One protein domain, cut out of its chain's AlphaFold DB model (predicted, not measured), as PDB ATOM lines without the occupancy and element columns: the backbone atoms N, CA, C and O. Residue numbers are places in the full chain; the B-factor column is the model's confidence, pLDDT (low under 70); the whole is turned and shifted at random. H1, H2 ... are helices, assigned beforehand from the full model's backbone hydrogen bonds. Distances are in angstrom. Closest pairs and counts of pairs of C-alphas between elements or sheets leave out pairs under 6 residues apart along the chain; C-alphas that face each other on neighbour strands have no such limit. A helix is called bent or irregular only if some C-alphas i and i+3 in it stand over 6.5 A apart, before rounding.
ATOM      1  N   LYS A   2      10.637  47.940  12.792       52.53
ATOM      2  CA  LYS A   2      10.094  49.169  12.143       52.53
ATOM      3  C   LYS A   2      10.919  50.442  12.432       52.53
ATOM      4  O   LYS A   2      11.052  51.291  11.556       52.53
ATOM      5  N   GLN A   3      11.498  50.544  13.631       58.50
ATOM      6  CA  GLN A   3      12.305  51.692  14.074       58.50
ATOM      7  C   GLN A   3      13.645  51.799  13.324       58.50
ATOM      8  O   GLN A   3      13.951  52.833  12.738       58.50
ATOM      9  N   GLU A   4      14.394  50.697  13.240       63.25
ATOM     10  CA  GLU A   4      15.691  50.638  12.540       63.25
ATOM     11  C   GLU A   4      15.558  50.925  11.037       63.25
ATOM     12  O   GLU A   4      16.466  51.479  10.414       63.25
ATOM     13  N   ARG A   5      14.404  50.580  10.447       62.34
ATOM     14  CA  ARG A   5      14.090  50.876   9.046       62.34
ATOM     15  C   ARG A   5      13.967  52.384   8.812       62.34
ATOM     16  O   ARG A   5      14.540  52.886   7.848       62.34
ATOM     17  N   LYS A   6      13.287  53.111   9.709       60.69
ATOM     18  CA  LYS A   6      13.184  54.582   9.658       60.69
ATOM     19  C   LYS A   6      14.549  55.247   9.802       60.69
ATOM     20  O   LYS A   6      14.901  56.079   8.976       60.69
ATOM     21  N   GLU A   7      15.344  54.838  10.788       67.69
ATOM     22  CA  GLU A   7      16.675  55.419  11.017       67.69
ATOM     23  C   GLU A   7      17.616  55.231   9.817       67.69
ATOM     24  O   GLU A   7      18.409  56.116   9.487       67.69
ATOM     25  N   ARG A   8      17.515  54.095   9.116       65.81
ATOM     26  CA  ARG A   8      18.302  53.836   7.904       65.81
ATOM     27  C   ARG A   8      17.789  54.576   6.671       65.81
ATOM     28  O   ARG A   8      18.631  55.020   5.893       65.81
ATOM     29  N   GLN A   9      16.476  54.769   6.511       62.06
ATOM     30  CA  GLN A   9      15.929  55.664   5.472       62.06
ATOM     31  C   GLN A   9      16.528  57.060   5.589       62.06
ATOM     32  O   GLN A   9      16.985  57.634   4.603       62.06
ATOM     33  N   THR A  10      16.586  57.571   6.820       62.78
ATOM     34  CA  THR A  10      17.155  58.885   7.110       62.78
ATOM     35  C   THR A  10      18.649  58.938   6.786       62.78
ATOM     36  O   THR A  10      19.098  59.907   6.186       62.78
ATOM     37  N   LYS A  11      19.421  57.887   7.106       67.12
ATOM     38  CA  LYS A  11      20.866  57.828   6.803       67.12
ATOM     39  C   LYS A  11      21.193  57.658   5.315       67.12
ATOM     40  O   LYS A  11      22.220  58.157   4.871       67.12
ATOM     41  N   LEU A  12      20.369  56.934   4.557       67.56
ATOM     42  CA  LEU A  12      20.610  56.644   3.136       67.56
ATOM     43  C   LEU A  12      19.980  57.678   2.189       67.56
ATOM     44  O   LEU A  12      20.228  57.620   0.987       67.56
ATOM     45  N   GLY A  13      19.159  58.601   2.705       62.91
ATOM     46  CA  GLY A  13      18.517  59.654   1.913       62.91
ATOM     47  C   GLY A  13      17.520  59.135   0.869       62.91
ATOM     48  O   GLY A  13      17.181  59.858  -0.065       62.91
ATOM     49  N   LYS A  14      17.057  57.885   0.994       61.66
ATOM     50  CA  LYS A  14      16.105  57.256   0.070       61.66
ATOM     51  C   LYS A  14      14.823  56.870   0.801       61.66
ATOM     52  O   LYS A  14      14.864  56.196   1.829       61.66
ATOM     53  N   LYS A  15      13.686  57.306   0.243       52.53
ATOM     54  CA  LYS A  15      12.358  56.776   0.574       52.53
ATOM     55  C   LYS A  15      12.205  55.405  -0.060       52.53
ATOM     56  O   LYS A  15      12.798  55.106  -1.090       52.53
ATOM     57  N   PHE A  16      11.415  54.592   0.601       58.44
ATOM     58  CA  PHE A  16      11.673  53.177   0.668       58.44
ATOM     59  C   PHE A  16      10.285  52.497   0.549       58.44
ATOM     60  O   PHE A  16       9.391  52.874   1.315       58.44
ATOM     61  N   SER A  17      10.036  51.662  -0.482       53.03
ATOM     62  CA  SER A  17       8.673  51.216  -0.895       53.03
ATOM     63  C   SER A  17       8.037  50.205   0.076       53.03
ATOM     64  O   SER A  17       8.682  49.740   1.014       53.03
ATOM     65  N   GLU A  18       6.750  49.864  -0.066       52.97
ATOM     66  CA  GLU A  18       6.126  48.872   0.827       52.97
ATOM     67  C   GLU A  18       6.637  47.434   0.588       52.97
ATOM     68  O   GLU A  18       6.729  46.676   1.554       52.97
ATOM     69  N   GLU A  19       7.105  47.087  -0.621       59.34
ATOM     70  CA  GLU A  19       7.709  45.778  -0.964       59.34
ATOM     71  C   GLU A  19       9.189  45.624  -0.562       59.34
ATOM     72  O   GLU A  19       9.959  44.872  -1.163       59.34
ATOM     73  N   GLU A  20       9.632  46.371   0.438       65.56
ATOM     74  CA  GLU A  20      11.046  46.650   0.592       65.56
ATOM     75  C   GLU A  20      11.731  45.908   1.740       65.56
ATOM     76  O   GLU A  20      11.292  45.868   2.894       65.56
ATOM     77  N   TYR A  21      12.882  45.348   1.390       73.81
ATOM     78  CA  TYR A  21      13.710  44.496   2.222       73.81
ATOM     79  C   TYR A  21      14.278  45.239   3.440       73.81
ATOM     80  O   TYR A  21      14.835  46.329   3.339       73.81
ATOM     81  N   VAL A  22      14.215  44.599   4.612       77.31
ATOM     82  CA  VAL A  22      14.840  45.110   5.851       77.31
ATOM     83  C   VAL A  22      16.372  45.038   5.772       77.31
ATOM     84  O   VAL A  22      17.079  45.896   6.309       77.31
ATOM     85  N   PHE A  23      16.890  44.020   5.082       82.06
ATOM     86  CA  PHE A  23      18.317  43.794   4.890       82.06
ATOM     87  C   PHE A  23      18.704  44.077   3.443       82.06
ATOM     88  O   PHE A  23      18.390  43.309   2.532       82.06
ATOM     89  N   VAL A  24      19.415  45.182   3.249       81.25
ATOM     90  CA  VAL A  24      19.847  45.659   1.937       81.25
ATOM     91  C   VAL A  24      21.339  45.959   1.915       81.25
ATOM     92  O   VAL A  24      21.962  46.212   2.947       81.25
ATOM     93  N   SER A  25      21.919  45.927   0.720       81.88
ATOM     94  CA  SER A  25      23.278  46.384   0.461       81.88
ATOM     95  C   SER A  25      23.382  47.904   0.636       81.88
ATOM     96  O   SER A  25      22.377  48.612   0.703       81.88
ATOM     97  N   SER A  26      24.604  48.442   0.615       78.44
ATOM     98  CA  SER A  26      24.835  49.895   0.596       78.44
ATOM     99  C   SER A  26      24.163  50.614  -0.583       78.44
ATOM    100  O   SER A  26      23.950  51.820  -0.524       78.44
ATOM    101  N   LYS A  27      23.800  49.880  -1.644       78.88
ATOM    102  CA  LYS A  27      23.086  50.405  -2.814       78.88
ATOM    103  C   LYS A  27      21.557  50.348  -2.672       78.88
ATOM    104  O   LYS A  27      20.862  50.840  -3.558       78.88
ATOM    105  N   GLY A  28      21.035  49.771  -1.586       75.62
ATOM    106  CA  GLY A  28      19.596  49.608  -1.337       75.62
ATOM    107  C   GLY A  28      18.968  48.373  -1.994       75.62
ATOM    108  O   GLY A  28      17.759  48.203  -1.939       75.62
ATOM    109  N   THR A  29      19.768  47.500  -2.612       81.50
ATOM    110  CA  THR A  29      19.295  46.225  -3.181       81.50
ATOM    111  C   THR A  29      19.220  45.143  -2.103       81.50
ATOM    112  O   THR A  29      19.979  45.239  -1.138       81.50
ATOM    113  N   PRO A  30      18.431  44.067  -2.273       84.62
ATOM    114  CA  PRO A  30      18.438  42.935  -1.345       84.62
ATOM    115  C   PRO A  30      19.855  42.408  -1.112       84.62
ATOM    116  O   PRO A  30      20.692  42.421  -2.025       84.62
ATOM    117  N   LEU A  31      20.137  41.957   0.112       87.56
ATOM    118  CA  LEU A  31      21.371  41.217   0.356       87.56
ATOM    119  C   LEU A  31      21.374  39.926  -0.465       87.56
ATOM    120  O   LEU A  31      20.355  39.268  -0.635       87.56
ATOM    121  N   ASN A  32      22.549  39.574  -0.974       89.62
ATOM    122  CA  ASN A  32      22.770  38.301  -1.640       89.62
ATOM    123  C   ASN A  32      23.368  37.313  -0.633       89.62
ATOM    124  O   ASN A  32      24.457  37.562  -0.106       89.62
ATOM    125  N   ASP A  33      22.695  36.188  -0.413       89.00
ATOM    126  CA  ASP A  33      23.066  35.193   0.599       89.00
ATOM    127  C   ASP A  33      24.500  34.688   0.441       89.00
ATOM    128  O   ASP A  33      25.254  34.615   1.413       89.00
ATOM    129  N   ARG A  34      24.930  34.409  -0.796       91.38
ATOM    130  CA  ARG A  34      26.297  33.944  -1.071       91.38
ATOM    131  C   ARG A  34      27.326  34.987  -0.652       91.38
ATOM    132  O   ARG A  34      28.330  34.634  -0.037       91.38
ATOM    133  N   ASN A  35      27.078  36.262  -0.946       92.50
ATOM    134  CA  ASN A  35      27.970  37.342  -0.530       92.50
ATOM    135  C   ASN A  35      28.010  37.480   0.993       92.50
ATOM    136  O   ASN A  35      29.095  37.636   1.548       92.50
ATOM    137  N   VAL A  36      26.863  37.376   1.670       93.12
ATOM    138  CA  VAL A  36      26.801  37.428   3.138       93.12
ATOM    139  C   VAL A  36      27.603  36.285   3.758       93.12
ATOM    140  O   VAL A  36      28.452  36.517   4.621       93.12
ATOM    141  N   ILE A  37      27.398  35.062   3.269       93.81
ATOM    142  CA  ILE A  37      28.092  33.875   3.769       93.81
ATOM    143  C   ILE A  37      29.603  34.005   3.560       93.81
ATOM    144  O   ILE A  37      30.376  33.855   4.505       93.81
ATOM    145  N   GLN A  38      30.031  34.307   2.336       93.69
ATOM    146  CA  GLN A  38      31.446  34.265   1.964       93.69
ATOM    147  C   GLN A  38      32.246  35.451   2.508       93.69
ATOM    148  O   GLN A  38      33.405  35.292   2.885       93.69
ATOM    149  N   ARG A  39      31.648  36.648   2.555       93.62
ATOM    150  CA  ARG A  39      32.367  37.882   2.917       93.62
ATOM    151  C   ARG A  39      32.229  38.275   4.378       93.62
ATOM    152  O   ARG A  39      33.050  39.048   4.861       93.62
ATOM    153  N   HIS A  40      31.210  37.777   5.073       93.06
ATOM    154  CA  HIS A  40      30.954  38.161   6.459       93.06
ATOM    155  C   HIS A  40      30.937  36.951   7.385       93.06
ATOM    156  O   HIS A  40      31.679  36.936   8.365       93.06
ATOM    157  N   PHE A  41      30.167  35.910   7.060       95.06
ATOM    158  CA  PHE A  41      29.986  34.784   7.975       95.06
ATOM    159  C   PHE A  41      31.232  33.897   8.110       95.06
ATOM    160  O   PHE A  41      31.743  33.747   9.214       95.06
ATOM    161  N   LYS A  42      31.779  33.353   7.013       95.06
ATOM    162  CA  LYS A  42      32.987  32.502   7.078       95.06
ATOM    163  C   LYS A  42      34.209  33.234   7.660       95.06
ATOM    164  O   LYS A  42      34.866  32.672   8.534       95.06
ATOM    165  N   PRO A  43      34.496  34.500   7.286       96.00
ATOM    166  CA  PRO A  43      35.554  35.269   7.940       96.00
ATOM    167  C   PRO A  43      35.334  35.460   9.444       96.00
ATOM    168  O   PRO A  43      36.298  35.411  10.204       96.00
ATOM    169  N   LEU A  44      34.083  35.654   9.883       95.81
ATOM    170  CA  LEU A  44      33.759  35.745  11.304       95.81
ATOM    171  C   LEU A  44      34.070  34.429  12.023       95.81
ATOM    172  O   LEU A  44      34.734  34.480  13.051       95.81
ATOM    173  N   LEU A  45      33.662  33.280  11.466       96.12
ATOM    174  CA  LEU A  45      33.955  31.959  12.039       96.12
ATOM    175  C   LEU A  45      35.460  31.746  12.229       96.12
ATOM    176  O   LEU A  45      35.885  31.412  13.332       96.12
ATOM    177  N   ARG A  46      36.267  32.056  11.202       95.38
ATOM    178  CA  ARG A  46      37.737  32.003  11.298       95.38
ATOM    179  C   ARG A  46      38.275  32.884  12.420       95.38
ATOM    180  O   ARG A  46      39.142  32.459  13.173       95.38
ATOM    181  N   ARG A  47      37.749  34.106  12.551       96.31
ATOM    182  CA  ARG A  47      38.181  35.058  13.584       96.31
ATOM    183  C   ARG A  47      37.883  34.564  15.000       96.31
ATOM    184  O   ARG A  47      38.655  34.863  15.903       96.31
ATOM    185  N   VAL A  48      36.775  33.854  15.198       96.06
ATOM    186  CA  VAL A  48      36.374  33.329  16.515       96.06
ATOM    187  C   VAL A  48      36.803  31.874  16.745       96.06
ATOM    188  O   VAL A  48      36.471  31.308  17.779       96.06
ATOM    189  N   GLY A  49      37.538  31.268  15.805       95.44
ATOM    190  CA  GLY A  49      38.044  29.897  15.921       95.44
ATOM    191  C   GLY A  49      36.981  28.801  15.777       95.44
ATOM    192  O   GLY A  49      37.189  27.690  16.252       95.44
TER     193      GLY A  49
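What this domain is: This is residues 2 to 49 of the 115 residues of the protein "Tyrosine-type recombinase/integrase" of Alicyclobacillus sp. TC (UniProt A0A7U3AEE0). A helix, H1, and a long looping link make a loose body at one end, and a second, longer helix, H2, sticks out from it as an arm: its residues 37 to 48 stand free, together with Gly 49. The link, residues 13 to 32, first loops out at the end far from H2, where Lys 15 lies, and then runs across to H2, and the free arm adds to the length of the rod-like whole. The printed part has 48 residues with two named helices, H1 then H2, and no named strand, and its class is all helix. It is loose, with a radius of gyration of the C-alphas of 13.5 A, and spans 39 by 18 by 16 A.

Where its parts are: Find C-alpha 2 at (10.094, 49.169, 12.143); from there H1 runs through residues 2 to 12, 15.7 A from first to last C-alpha. Go on through residues 13 to 32, which hold no named element, to C-alpha 33 at (23.066, 35.193, 0.599). Here H2 begins, residues 33 to 48, 20.8 A long, and it ends at C-alpha 48 at (36.374, 33.329, 16.515).

How they stand to each other: Look first at H1, where every O i to N i+4 pair is within hydrogen-bond range; in H2, 10 of 12 are. H2 is irregular, but only just: C-alphas 39 and 42 are 6.8 A apart. H1 and H2 are apart, with no C-alpha of the one within 8 A of the other.

The domain as a whole: The two C-alphas farthest apart are those of Lys 15 and Gly 49, at 40.2 A. Without the free residues 37 to 49, the body of 35 residues spans 27 by 18 by 14 A. The printed part has no cut, and the link from H1 to H2, 20 residues, is long. In the B-factor column you will find pLDDT under 70 at residues 2 to 20; the mean of the printed part is 77.7.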